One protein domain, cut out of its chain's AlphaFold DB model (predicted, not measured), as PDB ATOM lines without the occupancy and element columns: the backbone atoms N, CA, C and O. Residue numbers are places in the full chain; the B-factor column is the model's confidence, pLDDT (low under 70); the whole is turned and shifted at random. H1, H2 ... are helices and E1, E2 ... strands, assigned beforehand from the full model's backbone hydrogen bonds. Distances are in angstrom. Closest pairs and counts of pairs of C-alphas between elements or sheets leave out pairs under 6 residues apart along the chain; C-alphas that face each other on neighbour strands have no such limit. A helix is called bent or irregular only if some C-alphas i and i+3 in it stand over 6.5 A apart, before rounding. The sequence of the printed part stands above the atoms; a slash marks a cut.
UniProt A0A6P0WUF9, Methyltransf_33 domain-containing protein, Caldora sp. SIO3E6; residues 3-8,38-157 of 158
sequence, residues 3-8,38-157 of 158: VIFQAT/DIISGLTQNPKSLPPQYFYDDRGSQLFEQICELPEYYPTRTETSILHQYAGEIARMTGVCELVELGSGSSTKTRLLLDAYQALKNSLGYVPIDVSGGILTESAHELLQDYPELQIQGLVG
ATOM      1  N   VAL A   3     251.057 260.835 180.072       64.56
ATOM      2  CA  VAL A   3     252.067 261.792 180.560       64.56
ATOM      3  C   VAL A   3     253.459 261.165 180.428       64.56
ATOM      4  O   VAL A   3     253.612 259.969 180.655       64.56
ATOM      5  N   ILE A   4     254.468 261.947 180.020       61.69
ATOM      6  CA  ILE A   4     255.806 261.440 179.668       61.69
ATOM      7  C   ILE A   4     256.899 262.167 180.472       61.69
ATOM      8  O   ILE A   4     256.947 263.398 180.449       61.69
ATOM      9  N   PHE A   5     257.793 261.424 181.142       63.25
ATOM     10  CA  PHE A   5     258.915 261.946 181.963       63.25
ATOM     11  C   PHE A   5     260.276 261.443 181.460       63.25
ATOM     12  O   PHE A   5     260.311 260.387 180.871       63.25
ATOM     13  N   GLN A   6     261.410 262.130 181.644       45.91
ATOM     14  CA  GLN A   6     262.727 261.626 181.182       45.91
ATOM     15  C   GLN A   6     263.382 260.676 182.204       45.91
ATOM     16  O   GLN A   6     263.428 261.014 183.383       45.91
ATOM     17  N   ALA A   7     263.954 259.546 181.756       50.94
ATOM     18  CA  ALA A   7     264.564 258.526 182.630       50.94
ATOM     19  C   ALA A   7     266.039 258.200 182.320       50.94
ATOM     20  O   ALA A   7     266.533 258.413 181.210       50.94
ATOM     21  N   THR A   8     266.735 257.635 183.314       42.47
ATOM     22  CA  THR A   8     268.122 257.131 183.250       42.47
ATOM     23  C   THR A   8     268.168 255.598 183.328       42.47
ATOM     24  O   THR A   8     267.379 255.000 184.047       42.47
ATOM     25  N   ASP A  38     229.120 259.912 198.938       87.81
ATOM     26  CA  ASP A  38     228.767 260.316 197.578       87.81
ATOM     27  C   ASP A  38     227.552 259.545 197.039       87.81
ATOM     28  O   ASP A  38     226.671 260.152 196.428       87.81
ATOM     29  N   ILE A  39     227.431 258.250 197.355       92.12
ATOM     30  CA  ILE A  39     226.231 257.443 197.083       92.12
ATOM     31  C   ILE A  39     225.031 258.009 197.849       92.12
ATOM     32  O   ILE A  39     223.984 258.268 197.253       92.12
ATOM     33  N   ILE A  40     225.169 258.248 199.159       94.06
ATOM     34  CA  ILE A  40     224.093 258.820 199.984       94.06
ATOM     35  C   ILE A  40     223.669 260.174 199.416       94.06
ATOM     36  O   ILE A  40     222.480 260.407 199.193       94.06
ATOM     37  N   SER A  41     224.625 261.063 199.142       94.12
ATOM     38  CA  SER A  41     224.333 262.386 198.586       94.12
ATOM     39  C   SER A  41     223.641 262.286 197.226       94.12
ATOM     40  O   SER A  41     222.673 263.000 196.977       94.12
ATOM     41  N   GLY A  42     224.107 261.390 196.356       94.94
ATOM     42  CA  GLY A  42     223.569 261.201 195.014       94.94
ATOM     43  C   GLY A  42     222.155 260.613 194.988       94.94
ATOM     44  O   GLY A  42     221.323 261.029 194.178       94.94
ATOM     45  N   LEU A  43     221.842 259.694 195.907       97.00
ATOM     46  CA  LEU A  43     220.521 259.064 196.009       97.00
ATOM     47  C   LEU A  43     219.493 259.912 196.774       97.00
ATOM     48  O   LEU A  43     218.287 259.713 196.589       97.00
ATOM     49  N   THR A  44     219.943 260.847 197.616       97.06
ATOM     50  CA  THR A  44     219.067 261.732 198.408       97.06
ATOM     51  C   THR A  44     218.682 263.027 197.689       97.06
ATOM     52  O   THR A  44     217.653 263.615 198.024       97.06
ATOM     53  N   GLN A  45     219.448 263.463 196.686       96.94
ATOM     54  CA  GLN A  45     219.131 264.659 195.900       96.94
ATOM     55  C   GLN A  45     218.049 264.436 194.822       96.94
ATOM     56  O   GLN A  45     217.664 263.309 194.499       96.94
ATOM     57  N   ASN A  46     217.557 265.542 194.250       96.19
ATOM     58  CA  ASN A  46     216.633 265.552 193.115       96.19
ATOM     59  C   ASN A  46     217.121 266.552 192.045       96.19
ATOM     60  O   ASN A  46     217.117 267.754 192.319       96.19
ATOM     61  N   PRO A  47     217.498 266.090 190.836       95.38
ATOM     62  CA  PRO A  47     217.454 264.700 190.362       95.38
ATOM     63  C   PRO A  47     218.535 263.814 191.005       95.38
ATOM     64  O   PRO A  47     219.607 264.302 191.346       95.38
ATOM     65  N   LYS A  48     218.257 262.511 191.145       97.81
ATOM     66  CA  LYS A  48     219.233 261.527 191.646       97.81
ATOM     67  C   LYS A  48     220.400 261.372 190.673       97.81
ATOM     68  O   LYS A  48     220.196 261.414 189.461       97.81
ATOM     69  N   SER A  49     221.592 261.107 191.195       96.25
ATOM     70  CA  SER A  49     222.770 260.775 190.388       96.25
ATOM     71  C   SER A  49     223.685 259.804 191.124       96.25
ATOM     72  O   SER A  49     223.616 259.693 192.344       96.25
ATOM     73  N   LEU A  50     224.581 259.148 190.392       94.00
ATOM     74  CA  LEU A  50     225.716 258.428 190.959       94.00
ATOM     75  C   LEU A  50     226.989 258.813 190.195       94.00
ATOM     76  O   LEU A  50     226.907 259.060 188.987       94.00
ATOM     77  N   PRO A  51     228.143 258.894 190.871       88.56
ATOM     78  CA  PRO A  51     229.417 259.113 190.204       88.56
ATOM     79  C   PRO A  51     229.765 257.974 189.220       88.56
ATOM     80  O   PRO A  51     229.495 256.809 189.519       88.56
ATOM     81  N   PRO A  52     230.361 258.267 188.051       87.12
ATOM     82  CA  PRO A  52     230.596 257.263 187.016       87.12
ATOM     83  C   PRO A  52     231.711 256.268 187.356       87.12
ATOM     84  O   PRO A  52     231.769 255.220 186.725       87.12
ATOM     85  N   GLN A  53     232.579 256.538 188.341       81.12
ATOM     86  CA  GLN A  53     233.619 255.581 188.743       81.12
ATOM     87  C   GLN A  53     233.039 254.233 189.196       81.12
ATOM     88  O   GLN A  53     233.676 253.200 189.024       81.12
ATOM     89  N   TYR A  54     231.794 254.220 189.685       85.00
ATOM     90  CA  TYR A  54     231.084 252.997 190.057       85.00
ATOM     91  C   TYR A  54     230.681 252.116 188.865       85.00
ATOM     92  O   TYR A  54     230.215 251.001 189.077       85.00
ATOM     93  N   PHE A  55     230.855 252.579 187.621       84.81
ATOM     94  CA  PHE A  55     230.690 251.734 186.437       84.81
ATOM     95  C   PHE A  55     231.867 250.788 186.196       84.81
ATOM     96  O   PHE A  55     231.725 249.913 185.354       84.81
ATOM     97  N   TYR A  56     233.004 250.954 186.874       80.69
ATOM     98  CA  TYR A  56     234.254 250.265 186.533       80.69
ATOM     99  C   TYR A  56     234.716 249.303 187.636       80.69
ATOM    100  O   TYR A  56     235.894 249.255 187.982       80.69
ATOM    101  N   ASP A  57     233.790 248.511 188.185       80.50
ATOM    102  CA  ASP A  57     234.183 247.258 188.842       80.50
ATOM    103  C   ASP A  57     234.702 246.254 187.789       80.50
ATOM    104  O   ASP A  57     234.717 246.545 186.587       80.50
ATOM    105  N   ASP A  58     235.138 245.062 188.202       79.12
ATOM    106  CA  ASP A  58     235.672 244.064 187.262       79.12
ATOM    107  C   ASP A  58     234.685 243.757 186.123       79.12
ATOM    108  O   ASP A  58     235.066 243.645 184.955       79.12
ATOM    109  N   ARG A  59     233.385 243.671 186.436       86.00
ATOM    110  CA  ARG A  59     232.352 243.364 185.443       86.00
ATOM    111  C   ARG A  59     232.082 244.541 184.513       86.00
ATOM    112  O   ARG A  59     231.934 244.351 183.306       86.00
ATOM    113  N   GLY A  60     231.960 245.735 185.063       87.44
ATOM    114  CA  GLY A  60     231.702 246.952 184.319       87.44
ATOM    115  C   GLY A  60     232.870 247.342 183.417       87.44
ATOM    116  O   GLY A  60     232.651 247.770 182.285       87.44
ATOM    117  N   SER A  61     234.100 247.045 183.837       82.88
ATOM    118  CA  SER A  61     235.296 247.191 183.004       82.88
ATOM    119  C   SER A  61     235.270 246.243 181.799       82.88
ATOM    120  O   SER A  61     235.470 246.681 180.670       82.88
ATOM    121  N   GLN A  62     234.899 244.969 181.988       85.50
ATOM    122  CA  GLN A  62     234.694 244.037 180.865       85.50
ATOM    123  C   GLN A  62     233.602 244.514 179.896       85.50
ATOM    124  O   GLN A  62     233.729 244.355 178.683       85.50
ATOM    125  N   LEU A  63     232.510 245.087 180.413       92.12
ATOM    126  CA  LEU A  63     231.456 245.663 179.574       92.12
ATOM    127  C   LEU A  63     231.964 246.876 178.788       92.12
ATOM    128  O   LEU A  63     231.581 247.048 177.634       92.12
ATOM    129  N   PHE A  64     232.830 247.699 179.379       89.81
ATOM    130  CA  PHE A  64     233.445 248.825 178.686       89.81
ATOM    131  C   PHE A  64     234.369 248.377 177.543       89.81
ATOM    132  O   PHE A  64     234.309 248.963 176.462       89.81
ATOM    133  N   GLU A  65     235.136 247.299 177.722       88.56
ATOM    134  CA  GLU A  65     235.920 246.712 176.623       88.56
ATOM    135  C   GLU A  65     235.004 246.254 175.474       88.56
ATOM    136  O   GLU A  65     235.273 246.557 174.315       88.56
ATOM    137  N   GLN A  66     233.852 245.642 175.774       94.00
ATOM    138  CA  GLN A  66     232.863 245.282 174.745       94.00
ATOM    139  C   GLN A  66     232.253 246.512 174.058       94.00
ATOM    140  O   GLN A  66     232.032 246.502 172.848       94.00
ATOM    141  N   ILE A  67     231.991 247.590 174.807       95.75
ATOM    142  CA  ILE A  67     231.527 248.864 174.235       95.75
ATOM    143  C   ILE A  67     232.556 249.402 173.239       95.75
ATOM    144  O   ILE A  67     232.168 249.878 172.175       95.75
ATOM    145  N   CYS A  68     233.851 249.287 173.541       93.88
ATOM    146  CA  CYS A  68     234.931 249.746 172.670       93.88
ATOM    147  C   CYS A  68     234.982 249.043 171.303       93.88
ATOM    148  O   CYS A  68     235.547 249.602 170.360       93.88
ATOM    149  N   GLU A  69     234.383 247.857 171.179       94.38
ATOM    150  CA  GLU A  69     234.304 247.087 169.931       94.38
ATOM    151  C   GLU A  69     233.078 247.442 169.072       94.38
ATOM    152  O   GLU A  69     233.023 247.089 167.890       94.38
ATOM    153  N   LEU A  70     232.091 248.149 169.636       97.44
ATOM    154  CA  LEU A  70     230.848 248.461 168.935       97.44
ATOM    155  C   LEU A  70     231.089 249.406 167.744       97.44
ATOM    156  O   LEU A  70     231.823 250.394 167.864       97.44
ATOM    157  N   PRO A  71     230.429 249.181 166.590       96.50
ATOM    158  CA  PRO A  71     230.583 250.050 165.425       96.50
ATOM    159  C   PRO A  71     230.140 251.496 165.702       96.50
ATOM    160  O   PRO A  71     230.736 252.431 165.155       96.50
ATOM    161  N   GLU A  72     229.150 251.690 166.576       97.88
ATOM    162  CA  GLU A  72     228.651 252.994 167.016       97.88
ATOM    163  C   GLU A  72     229.652 253.733 167.919       97.88
ATOM    164  O   GLU A  72     229.714 254.966 167.896       97.88
ATOM    165  N   TYR A  73     230.473 253.003 168.682       97.25
ATOM    166  CA  TYR A  73     231.452 253.573 169.605       97.25
ATOM    167  C   TYR A  73     232.800 253.807 168.907       97.25
ATOM    168  O   TYR A  73     233.818 253.162 169.144       97.25
ATOM    169  N   TYR A  74     232.821 254.794 168.016       97.31
ATOM    170  CA  TYR A  74     234.025 255.173 167.275       97.31
ATOM    171  C   TYR A  74     235.249 255.670 168.090       97.31
ATOM    172  O   TYR A  74     236.341 255.610 167.505       97.31
ATOM    173  N   PRO A  75     235.147 256.189 169.343       96.50
ATOM    174  CA  PRO A  75     236.285 256.808 170.031       96.50
ATOM    175  C   PRO A  75     237.529 255.923 170.102       96.50
ATOM    176  O   PRO A  75     238.591 256.353 169.655       96.50
ATOM    177  N   THR A  76     237.389 254.674 170.554       94.12
ATOM    178  CA  THR A  76     238.526 253.758 170.724       94.12
ATOM    179  C   THR A  76     239.226 253.493 169.397       94.12
ATOM    180  O   THR A  76     240.433 253.686 169.279       94.12
ATOM    181  N   ARG A  77     238.470 253.154 168.345       95.62
ATOM    182  CA  ARG A  77     239.026 252.919 167.002       95.62
ATOM    183  C   ARG A  77     239.733 254.154 166.435       95.62
ATOM    184  O   ARG A  77     240.743 254.029 165.745       95.62
ATOM    185  N   THR A  78     239.198 255.342 166.702       97.25
ATOM    186  CA  THR A  78     239.758 256.599 166.189       97.25
ATOM    187  C   THR A  78     241.063 256.947 166.891       97.25
ATOM    188  O   THR A  78     242.044 257.264 166.223       97.25
ATOM    189  N   GLU A  79     241.110 256.821 168.216       96.50
ATOM    190  CA  GLU A  79     242.336 257.006 168.992       96.50
ATOM    191  C   GLU A  79     243.418 255.998 168.585       96.50
ATOM    192  O   GLU A  79     244.551 256.397 168.321       96.50
ATOM    193  N   THR A  80     243.062 254.718 168.433       95.69
ATOM    194  CA  THR A  80     243.977 253.678 167.938       95.69
ATOM    195  C   THR A  80     244.547 254.036 166.566       95.69
ATOM    196  O   THR A  80     245.750 253.903 166.350       95.69
ATOM    197  N   SER A  81     243.722 254.545 165.643       97.44
ATOM    198  CA  SER A  81     244.193 254.981 164.320       97.44
ATOM    199  C   SER A  81     245.188 256.139 164.410       97.44
ATOM    200  O   SER A  81     246.163 256.164 163.658       97.44
ATOM    201  N   ILE A  82     244.957 257.096 165.311       97.88
ATOM    202  CA  ILE A  82     245.866 258.227 165.535       97.88
ATOM    203  C   ILE A  82     247.186 257.719 166.121       97.88
ATOM    204  O   ILE A  82     248.251 258.046 165.602       97.88
ATOM    205  N   LEU A  83     247.140 256.880 167.157       97.38
ATOM    206  CA  LEU A  83     248.343 256.317 167.772       97.38
ATOM    207  C   LEU A  83     249.147 255.485 166.775       97.38
ATOM    208  O   LEU A  83     250.355 255.662 166.681       97.38
ATOM    209  N   HIS A  84     248.491 254.661 165.962       96.75
ATOM    210  CA  HIS A  84     249.168 253.886 164.925       96.75
ATOM    211  C   HIS A  84     249.905 254.792 163.921       96.75
ATOM    212  O   HIS A  84     251.000 254.466 163.469       96.75
ATOM    213  N   GLN A  85     249.327 255.946 163.576       98.12
ATOM    214  CA  GLN A  85     249.949 256.896 162.656       98.12
ATOM    215  C   GLN A  85     251.105 257.685 163.296       98.12
ATOM    216  O   GLN A  85     252.101 257.953 162.623       98.12
ATOM    217  N   TYR A  86     250.985 258.062 164.572       98.00
ATOM    218  CA  TYR A  86     251.869 259.051 165.199       98.00
ATOM    219  C   TYR A  86     252.788 258.506 166.302       98.00
ATOM    220  O   TYR A  86     253.683 259.230 166.733       98.00
ATOM    221  N   ALA A  87     252.662 257.245 166.728       96.75
ATOM    222  CA  ALA A  87     253.473 256.673 167.811       96.75
ATOM    223  C   ALA A  87     254.984 256.817 167.573       96.75
ATOM    224  O   ALA A  87     255.722 257.227 168.467       96.75
ATOM    225  N   GLY A  88     255.450 256.572 166.345       96.25
ATOM    226  CA  GLY A  88     256.859 256.755 165.988       96.25
ATOM    227  C   GLY A  88     257.333 258.210 166.068       96.25
ATOM    228  O   GLY A  88     258.490 258.463 166.394       96.25
ATOM    229  N   GLU A  89     256.465 259.176 165.761       97.69
ATOM    230  CA  GLU A  89     256.783 260.601 165.895       97.69
ATOM    231  C   GLU A  89     256.839 261.017 167.362       97.69
ATOM    232  O   GLU A  89     257.826 261.623 167.774       97.69
ATOM    233  N   ILE A  90     255.851 260.594 168.155       95.81
ATOM    234  CA  ILE A  90     255.810 260.803 169.606       95.81
ATOM    235  C   ILE A  90     257.096 260.268 170.244       95.81
ATOM    236  O   ILE A  90     257.808 261.023 170.903       95.81
ATOM    237  N   ALA A  91     257.455 259.013 169.963       94.69
ATOM    238  CA  ALA A  91     258.641 258.383 170.534       94.69
ATOM    239  C   ALA A  91     259.948 259.102 170.151       94.69
ATOM    240  O   ALA A  91     260.849 259.250 170.980       94.69
ATOM    241  N   ARG A  92     260.058 259.611 168.911       94.81
ATOM    242  CA  ARG A  92     261.214 260.422 168.485       94.81
ATOM    243  C   ARG A  92     261.274 261.770 169.192       94.81
ATOM    244  O   ARG A  92     262.364 262.214 169.539       94.81
ATOM    245  N   MET A  93     260.131 262.430 169.366       95.38
ATOM    246  CA  MET A  93     260.060 263.741 170.010       95.38
ATOM    247  C   MET A  93     260.383 263.665 171.501       95.38
ATOM    248  O   MET A  93     261.012 264.576 172.032       95.38
ATOM    249  N   THR A  94     259.965 262.595 172.175       92.75
ATOM    250  CA  THR A  94     260.133 262.459 173.627       92.75
ATOM    251  C   THR A  94     261.467 261.823 174.009       92.75
ATOM    252  O   THR A  94     261.985 262.103 175.087       92.75
ATOM    253  N   GLY A  95     262.042 260.981 173.143       89.62
ATOM    254  CA  GLY A  95     263.301 260.291 173.413       89.62
ATOM    255  C   GLY A  95     263.170 259.226 174.505       89.62
ATOM    256  O   GLY A  95     262.197 258.480 174.528       89.62
ATOM    257  N   VAL A  96     264.175 259.120 175.378       89.00
ATOM    258  CA  VAL A  96     264.160 258.192 176.523       89.00
ATOM    259  C   VAL A  96     263.266 258.760 177.615       89.00
ATOM    260  O   VAL A  96     263.508 259.868 178.101       89.00
ATOM    261  N   CYS A  97     262.249 257.996 178.005       88.56
ATOM    262  CA  CYS A  97     261.245 258.467 178.940       88.56
ATOM    263  C   CYS A  97     260.555 257.361 179.755       88.56
ATOM    264  O   CYS A  97     260.771 256.173 179.534       88.56
ATOM    265  N   GLU A  98     259.715 257.771 180.696       91.62
ATOM    266  CA  GLU A  98     258.699 256.970 181.364       91.62
ATOM    267  C   GLU A  98     257.341 257.300 180.762       91.62
ATOM    268  O   GLU A  98     256.995 258.470 180.576       91.62
ATOM    269  N   LEU A  99     256.585 256.254 180.465       93.81
ATOM    270  CA  LEU A  99     255.239 256.315 179.942       93.81
ATOM    271  C   LEU A  99     254.253 256.154 181.093       93.81
ATOM    272  O   LEU A  99     254.108 255.056 181.622       93.81
ATOM    273  N   VAL A 100     253.567 257.226 181.476       94.75
ATOM    274  CA  VAL A 100     252.534 257.185 182.516       94.75
ATOM    275  C   VAL A 100     251.162 257.163 181.862       94.75
ATOM    276  O   VAL A 100     250.806 258.086 181.120       94.75
ATOM    277  N   GLU A 101     250.379 256.124 182.144       93.88
ATOM    278  CA  GLU A 101     249.052 255.932 181.565       93.88
ATOM    279  C   GLU A 101     247.955 256.020 182.622       93.88
ATOM    280  O   GLU A 101     247.867 255.200 183.529       93.88
ATOM    281  N   LEU A 102     247.099 257.034 182.481       91.50
ATOM    282  CA  LEU A 102     245.945 257.247 183.350       91.50
ATOM    283  C   LEU A 102     244.724 256.504 182.803       91.50
ATOM    284  O   LEU A 102     244.232 256.876 181.728       91.50
ATOM    285  N   GLY A 103     244.233 255.529 183.573       86.88
ATOM    286  CA  GLY A 103     243.168 254.608 183.180       86.88
ATOM    287  C   GLY A 103     243.674 253.630 182.127       86.88
ATOM    288  O   GLY A 103     243.254 253.715 180.974       86.88
ATOM    289  N   SER A 104     244.631 252.778 182.506       86.31
ATOM    290  CA  SER A 104     245.346 251.900 181.570       86.31
ATOM    291  C   SER A 104     244.478 250.809 180.948       86.31
ATOM    292  O   SER A 104     244.771 250.375 179.832       86.31
ATOM    293  N   GLY A 105     243.414 250.363 181.626       85.06
ATOM    294  CA  GLY A 105     242.560 249.277 181.143       85.06
ATOM    295  C   GLY A 105     243.383 248.078 180.652       85.06
ATOM    296  O   GLY A 105     244.393 247.726 181.260       85.06
ATOM    297  N   SER A 106     243.003 247.508 179.503       82.88
ATOM    298  CA  SER A 106     243.709 246.384 178.858       82.88
ATOM    299  C   SER A 106     245.086 246.732 178.264       82.88
ATOM    300  O   SER A 106     245.753 245.871 177.696       82.88
ATOM    301  N   SER A 107     245.525 247.996 178.316       84.31
ATOM    302  CA  SER A 107     246.791 248.481 177.732       84.31
ATOM    303  C   SER A 107     246.989 248.157 176.234       84.31
ATOM    304  O   SER A 107     248.099 248.221 175.697       84.31
ATOM    305  N   THR A 108     245.913 247.832 175.504       87.31
ATOM    306  CA  THR A 108     245.984 247.419 174.090       87.31
ATOM    307  C   THR A 108     246.569 248.519 173.200       87.31
ATOM    308  O   THR A 108     247.390 248.261 172.321       87.31
ATOM    309  N   LYS A 109     246.180 249.778 173.441       92.19
ATOM    310  CA  LYS A 109     246.689 250.943 172.698       92.19
ATOM    311  C   LYS A 109     248.135 251.278 173.061       92.19
ATOM    312  O   LYS A 109     248.881 251.758 172.210       92.19
ATOM    313  N   THR A 110     248.530 251.015 174.304       93.75
ATOM    314  CA  THR A 110     249.862 251.282 174.862       93.75
ATOM    315  C   THR A 110     250.949 250.560 174.080       93.75
ATOM    316  O   THR A 110     252.013 251.127 173.829       93.75
ATOM    317  N   ARG A 111     250.644 249.349 173.599       95.06
ATOM    318  CA  ARG A 111     251.523 248.538 172.746       95.06
ATOM    319  C   ARG A 111     252.030 249.297 171.519       95.06
ATOM    320  O   ARG A 111     253.206 249.209 171.204       95.06
ATOM    321  N   LEU A 112     251.204 250.151 170.905       95.69
ATOM    322  CA  LEU A 112     251.617 250.964 169.750       95.69
ATOM    323  C   LEU A 112     252.770 251.921 170.084       95.69
ATOM    324  O   LEU A 112     253.641 252.170 169.250       95.69
ATOM    325  N   LEU A 113     252.780 252.469 171.301       95.00
ATOM    326  CA  LEU A 113     253.863 253.327 171.771       95.00
ATOM    327  C   LEU A 113     255.065 252.497 172.209       95.00
ATOM    328  O   LEU A 113     256.184 252.840 171.836       95.00
ATOM    329  N   LEU A 114     254.848 251.396 172.931       94.56
ATOM    330  CA  LEU A 114     255.915 250.473 173.331       94.56
ATOM    331  C   LEU A 114     256.707 249.970 172.115       94.56
ATOM    332  O   LEU A 114     257.934 250.076 172.101       94.56
ATOM    333  N   ASP A 115     256.011 249.554 171.057       95.06
ATOM    334  CA  ASP A 115     256.605 249.139 169.784       95.06
ATOM    335  C   ASP A 115     257.445 250.264 169.160       95.06
ATOM    336  O   ASP A 115     258.561 250.042 168.681       95.06
ATOM    337  N   ALA A 116     256.937 251.500 169.194       94.62
ATOM    338  CA  ALA A 116     257.644 252.661 168.670       94.62
ATOM    339  C   ALA A 116     258.929 252.976 169.459       94.62
ATOM    340  O   ALA A 116     259.961 253.258 168.846       94.62
ATOM    341  N   TYR A 117     258.906 252.901 170.794       93.44
ATOM    342  CA  TYR A 117     260.104 253.097 171.621       93.44
ATOM    343  C   TYR A 117     261.124 251.969 171.440       93.44
ATOM    344  O   TYR A 117     262.321 252.242 171.301       93.44
ATOM    345  N   GLN A 118     260.656 250.721 171.358       91.38
ATOM    346  CA  GLN A 118     261.508 249.561 171.114       91.38
ATOM    347  C   GLN A 118     262.201 249.649 169.746       91.38
ATOM    348  O   GLN A 118     263.404 249.399 169.647       91.38
ATOM    349  N   ALA A 119     261.493 250.087 168.699       92.69
ATOM    350  CA  ALA A 119     262.071 250.294 167.369       92.69
ATOM    351  C   ALA A 119     263.198 251.345 167.361       92.69
ATOM    352  O   ALA A 119     264.147 251.239 166.580       92.69
ATOM    353  N   LEU A 120     263.128 252.340 168.253       89.81
ATOM    354  CA  LEU A 120     264.175 253.349 168.444       89.81
ATOM    355  C   LEU A 120     265.316 252.883 169.366       89.81
ATOM    356  O   LEU A 120     266.295 253.613 169.519       89.81
ATOM    357  N   LYS A 121     265.227 251.676 169.946       85.88
ATOM    358  CA  LYS A 121     266.150 251.144 170.969       85.88
ATOM    359  C   LYS A 121     266.262 252.046 172.204       85.88
ATOM    360  O   LYS A 121     267.316 252.110 172.848       85.88
ATOM    361  N   ASN A 122     265.181 252.751 172.520       79.62
ATOM    362  CA  ASN A 122     265.076 253.543 173.734       79.62
ATOM    363  C   ASN A 122     264.579 252.648 174.872       79.62
ATOM    364  O   ASN A 122     263.642 251.877 174.693       79.62
ATOM    365  N   SER A 123     265.199 252.781 176.045       72.75
ATOM    366  CA  SER A 123     264.654 252.198 177.274       72.75
ATOM    367  C   SER A 123     263.394 252.968 177.648       72.75
ATOM    368  O   SER A 123     263.419 254.201 177.613       72.75
ATOM    369  N   LEU A 124     262.327 252.261 178.012       82.38
ATOM    370  CA  LEU A 124     261.077 252.866 178.456       82.38
ATOM    371  C   LEU A 124     260.655 252.244 179.789       82.38
ATOM    372  O   LEU A 124     260.534 251.024 179.883       82.38
ATOM    373  N   GLY A 125     260.441 253.079 180.802       90.25
ATOM    374  CA  GLY A 125     259.688 252.683 181.996       90.25
ATOM    375  C   GLY A 125     258.193 252.866 181.740       90.25
ATOM    376  O   GLY A 125     257.809 253.824 181.072       90.25
ATOM    377  N   TYR A 126     257.342 251.972 182.235       95.00
ATOM    378  CA  TYR A 126     255.888 252.078 182.094       95.00
ATOM    379  C   TYR A 126     255.210 252.143 183.462       95.00
ATOM    380  O   TYR A 126     255.474 251.328 184.343       95.00
ATOM    381  N   VAL A 127     254.325 253.121 183.633       95.69
ATOM    382  CA  VAL A 127     253.602 253.390 184.877       95.69
ATOM    383  C   VAL A 127     252.097 253.371 184.581       95.69
ATOM    384  O   VAL A 127     251.508 254.428 184.319       95.69
ATOM    385  N   PRO A 128     251.460 252.183 184.553       95.19
ATOM    386  CA  PRO A 128     250.011 252.076 184.442       95.19
ATOM    387  C   PRO A 128     249.344 252.518 185.743       95.19
ATOM    388  O   PRO A 128     249.750 252.102 186.831       95.19
ATOM    389  N   ILE A 129     248.299 253.336 185.628       92.88
ATOM    390  CA  ILE A 129     247.474 253.779 186.750       92.88
ATOM    391  C   ILE A 129     246.027 253.382 186.476       92.88
ATOM    392  O   ILE A 129     245.439 253.834 185.491       92.88
ATOM    393  N   ASP A 130     245.441 252.574 187.358       88.19
ATOM    394  CA  ASP A 130     244.066 252.095 187.205       88.19
ATOM    395  C   ASP A 130     243.344 251.930 188.549       88.19
ATOM    396  O   ASP A 130     243.963 251.776 189.603       88.19
ATOM    397  N   VAL A 131     242.014 251.943 188.509       84.38
ATOM    398  CA  VAL A 131     241.168 251.628 189.667       84.38
ATOM    399  C   VAL A 131     241.032 250.112 189.849       84.38
ATOM    400  O   VAL A 131     240.900 249.638 190.978       84.38
ATOM    401  N   SER A 132     241.100 249.336 188.757       84.19
ATOM    402  CA  SER A 132     241.038 247.873 188.785       84.19
ATOM    403  C   SER A 132     242.435 247.272 188.935       84.19
ATOM    404  O   SER A 132     243.201 247.149 187.977       84.19
ATOM    405  N   GLY A 133     242.757 246.823 190.152       86.50
ATOM    406  CA  GLY A 133     244.006 246.100 190.414       86.50
ATOM    407  C   GLY A 133     244.117 244.776 189.650       86.50
ATOM    408  O   GLY A 133     245.223 244.375 189.291       86.50
ATOM    409  N   GLY A 134     242.987 244.116 189.360       85.31
ATOM    410  CA  GLY A 134     242.947 242.870 188.590       85.31
ATOM    411  C   GLY A 134     243.393 243.070 187.143       85.31
ATOM    412  O   GLY A 134     244.364 242.445 186.716       85.31
ATOM    413  N   ILE A 135     242.744 243.995 186.427       84.12
ATOM    414  CA  ILE A 135     243.057 244.303 185.021       84.12
ATOM    415  C   ILE A 135     244.483 244.834 184.877       84.12
ATOM    416  O   ILE A 135     245.200 244.437 183.957       84.12
ATOM    417  N   LEU A 136     244.917 245.694 185.804       90.12
ATOM    418  CA  LEU A 136     246.279 246.216 185.808       90.12
ATOM    419  C   LEU A 136     247.305 245.084 185.940       90.12
ATOM    420  O   LEU A 136     248.285 245.056 185.199       90.12
ATOM    421  N   THR A 137     247.077 244.144 186.863       90.69
ATOM    422  CA  THR A 137     247.996 243.019 187.099       90.69
ATOM    423  C   THR A 137     248.064 242.093 185.885       90.69
ATOM    424  O   THR A 137     249.158 241.736 185.451       90.69
ATOM    425  N   GLU A 138     246.913 241.732 185.311       90.50
ATOM    426  CA  GLU A 138     246.831 240.888 184.112       90.50
ATOM    427  C   GLU A 138     247.567 241.534 182.930       90.50
ATOM    428  O   GLU A 138     248.498 240.942 182.379       90.50
ATOM    429  N   SER A 139     247.250 242.797 182.631       91.44
ATOM    430  CA  SER A 139     247.868 243.543 181.529       91.44
ATOM    431  C   SER A 139     249.380 243.705 181.721       91.44
ATOM    432  O   SER A 139     250.152 243.564 180.775       91.44
ATOM    433  N   ALA A 140     249.837 243.966 182.951       93.69
ATOM    434  CA  ALA A 140     251.261 244.092 183.248       93.69
ATOM    435  C   ALA A 140     252.026 242.782 182.998       93.69
ATOM    436  O   ALA A 140     253.124 242.807 182.437       93.69
ATOM    437  N   HIS A 141     251.450 241.634 183.367       92.88
ATOM    438  CA  HIS A 141     252.065 240.336 183.104       92.88
ATOM    439  C   HIS A 141     252.172 240.030 181.608       92.88
ATOM    440  O   HIS A 141     253.222 239.551 181.176       92.88
ATOM    441  N   GLU A 142     251.135 240.321 180.822       93.69
ATOM    442  CA  GLU A 142     251.177 240.156 179.365       93.69
ATOM    443  C   GLU A 142     252.250 241.046 178.728       93.69
ATOM    444  O   GLU A 142     253.083 240.577 177.951       93.69
ATOM    445  N   LEU A 143     252.305 242.322 179.117       94.00
ATOM    446  CA  LEU A 143     253.300 243.261 178.599       94.00
ATOM    447  C   LEU A 143     254.735 242.837 178.933       94.00
ATOM    448  O   LEU A 143     255.618 242.946 178.088       94.00
ATOM    449  N   LEU A 144     255.003 242.326 180.134       93.19
ATOM    450  CA  LEU A 144     256.353 241.872 180.493       93.19
ATOM    451  C   LEU A 144     256.804 240.633 179.709       93.19
ATOM    452  O   LEU A 144     258.009 240.459 179.507       93.19
ATOM    453  N   GLN A 145     255.865 239.793 179.260       91.81
ATOM    454  CA  GLN A 145     256.162 238.668 178.368       91.81
ATOM    455  C   GLN A 145     256.509 239.155 176.958       91.81
ATOM    456  O   GLN A 145     257.480 238.680 176.368       91.81
ATOM    457  N   ASP A 146     255.755 240.129 176.450       92.19
ATOM    458  CA  ASP A 146     255.913 240.633 175.084       92.19
ATOM    459  C   ASP A 146     257.089 241.609 174.929       92.19
ATOM    460  O   ASP A 146     257.699 241.687 173.860       92.19
ATOM    461  N   TYR A 147     257.455 242.312 176.005       91.69
ATOM    462  CA  TYR A 147     258.524 243.311 176.026       91.69
ATOM    463  C   TYR A 147     259.598 242.949 177.068       91.69
ATOM    464  O   TYR A 147     259.566 243.437 178.200       91.69
ATOM    465  N   PRO A 148     260.619 242.140 176.710       87.94
ATOM    466  CA  PRO A 148     261.630 241.648 177.650       87.94
ATOM    467  C   PRO A 148     262.561 242.703 178.261       87.94
ATOM    468  O   PRO A 148     263.324 242.358 179.155       87.94
ATOM    469  N   GLU A 149     262.519 243.958 177.818       87.38
ATOM    470  CA  GLU A 149     263.296 245.063 178.406       87.38
ATOM    471  C   GLU A 149     262.421 246.063 179.188       87.38
ATOM    472  O   GLU A 149     262.927 247.035 179.738       87.38
ATOM    473  N   LEU A 150     261.105 245.837 179.254       91.19
ATOM    474  CA  LEU A 150     260.166 246.741 179.915       91.19
ATOM    475  C   LEU A 150     260.241 246.628 181.444       91.19
ATOM    476  O   LEU A 150     260.268 245.523 181.990       91.19
ATOM    477  N   GLN A 151     260.213 247.760 182.136       92.38
ATOM    478  CA  GLN A 151     259.992 247.826 183.583       92.38
ATOM    479  C   GLN A 151     258.618 248.435 183.840       92.38
ATOM    480  O   GLN A 151     258.267 249.427 183.196       92.38
ATOM    481  N   ILE A 152     257.844 247.836 184.748       94.81
ATOM    482  CA  ILE A 152     256.485 248.280 185.065       94.81
ATOM    483  C   ILE A 152     256.370 248.635 186.546       94.81
ATOM    484  O   ILE A 152     256.592 247.788 187.413       94.81
ATOM    485  N   GLN A 153     255.940 249.867 186.817       95.62
ATOM    486  CA  GLN A 153     255.518 250.320 188.140       95.62
ATOM    487  C   GLN A 153     254.021 250.652 188.115       95.62
ATOM    488  O   GLN A 153     253.610 251.751 187.756       95.62
ATOM    489  N   GLY A 154     253.187 249.687 188.478       94.44
ATOM    490  CA  GLY A 154     251.741 249.841 188.528       94.44
ATOM    491  C   GLY A 154     251.258 250.586 189.767       94.44
ATOM    492  O   GLY A 154     251.697 250.295 190.880       94.44
ATOM    493  N   LEU A 155     250.310 251.506 189.590       94.12
ATOM    494  CA  LEU A 155     249.652 252.220 190.682       94.12
ATOM    495  C   LEU A 155     248.146 251.936 190.663       94.12
ATOM    496  O   LEU A 155     247.448 252.313 189.725       94.12
ATOM    497  N   VAL A 156     247.638 251.304 191.720       89.25
ATOM    498  CA  VAL A 156     246.201 251.067 191.898       89.25
ATOM    499  C   VAL A 156     245.635 252.129 192.831       89.25
ATOM    500  O   VAL A 156     246.082 252.232 193.975       89.25
ATOM    501  N   GLY A 157     244.664 252.922 192.383       81.56
ATOM    502  CA  GLY A 157     244.089 253.987 193.208       81.56
ATOM    503  C   GLY A 157     242.881 254.682 192.587       81.56
ATOM    504  O   GLY A 157     242.688 254.637 191.377       81.56
TER     505      GLY A 157
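What this domain is: This is residues 3 to 8 and 38 to 157 of the 158 residues of the protein "Methyltransf_33 domain-containing protein" of Caldora sp. SIO3E6 (UniProt A0A6P0WUF9). What would one see first? A wall of four strands has H5 and H6 over one face and no helix on its other face, and the long helix H4 packs on H5. H3 makes a corner with the beginning of H4, and the stretch with H2 and H1 continues from H3 as an arm that makes the longest axis. What are the parts? The printed part has 126 residues with six named helices and four named strands, along the chain E1 H1 H2 H3 H4 E2 H5 E3 H6 E4; the class is mixed, and the sheet, in the order E1 E2 E3 E4, is mixed too. How open is it? It is only just loose, close to compact, with a radius of gyration of the C-alphas of 17.0 A, and elongated, spanning 55 by 31 by 25 A.

How they stand to each other: How do the strands pair? E1, residues 3 to 5, and E2, residues 97 to 102, are antiparallel neighbours at 155 degrees, with N 3 and O 100 within hydrogen-bond range at 3.0 A. E2 and E3, residues 124 to 130, are parallel at 13 degrees, with N 127 and O 99 at 2.8 A. E3 and E4, residues 151 to 156, are parallel at 16 degrees, with N 153 and O 126 at 2.9 A. Which helices are on this sheet? H5, residues 110 to 119, is over E2 and E3 at a height over the sheet of 10.2 A and runs along the strands, at 0 degrees to E2 on the local plane; its closest C-alphas to E3 are Tyr 117 and Leu 124, 6.9 A. H6, residues 133 to 146, is on the same face over E3 and E4 at a height of 9.6 A, also along the strands; the C-alphas of Gly 133 and Val 156, its closest to E4, are 5.6 A apart. These are two layers, helices on one face of a sheet, with two strand-helix-strand units, each two parallel neighbour strands with a helix between: E2, H5, E3 and E3, H6, E4, both with right-handed crossovers. What comes next outward? H4, residues 74 to 94, touches H5 with residues 83 to 91 alone, at a shallow tilt of 28 degrees, the same way; the closest C-alphas, of Gly 88 and Ala 116, are 5.0 A apart. H3, residues 58 to 69, and H4 touch only at the corner, about perpendicular at 90 degrees, the closest C-alphas being those of Cys 68 and Thr 76, 5.7 A. What of the remaining helices and the backbones? H2, residues 52 to 55, is close to H3 but not clearly touching, with C-alphas 55 and 61 closest at 7.3 A, while H1, residues 38 to 44, touches no helix and is apart from H2. In H1, H5 and H6 every O i to N i+4 pair is within hydrogen-bond range; in H3 it is 7 of 8, in H4 15 of 17, and H2 is too short for such a pair.

Where its parts are: Where do the strands lie? E1 begins at C-alpha 3, (252.067, 261.792, 180.560); E2 is 16.0 A long, E3 19.1 A and E4 16.4 A, ending at C-alpha 156, (246.201, 251.067, 191.898). How long are the helices? H4 is 27.8 A from first to last C-alpha, beginning at (234.025, 255.173, 167.275), H6 20.2 A, H3 17.6 A and H5 14.4 A. H4 is irregular, with C-alphas 85 and 88 7.7 A apart and a kink of 57 degrees near residue 86.

The domain as a whole: How far does it reach? The two C-alphas farthest apart, of Asn 46 and Lys 121, are 56.1 A apart. Is anything missing or long? Residues 9 to 37 are not printed, and C-alphas 8 and 38 are 42.0 A apart across the cut; of the links printed whole, none is long. Where is confidence low? Residues 3 to 8 have pLDDT under 70; the mean of the printed part is 89.8.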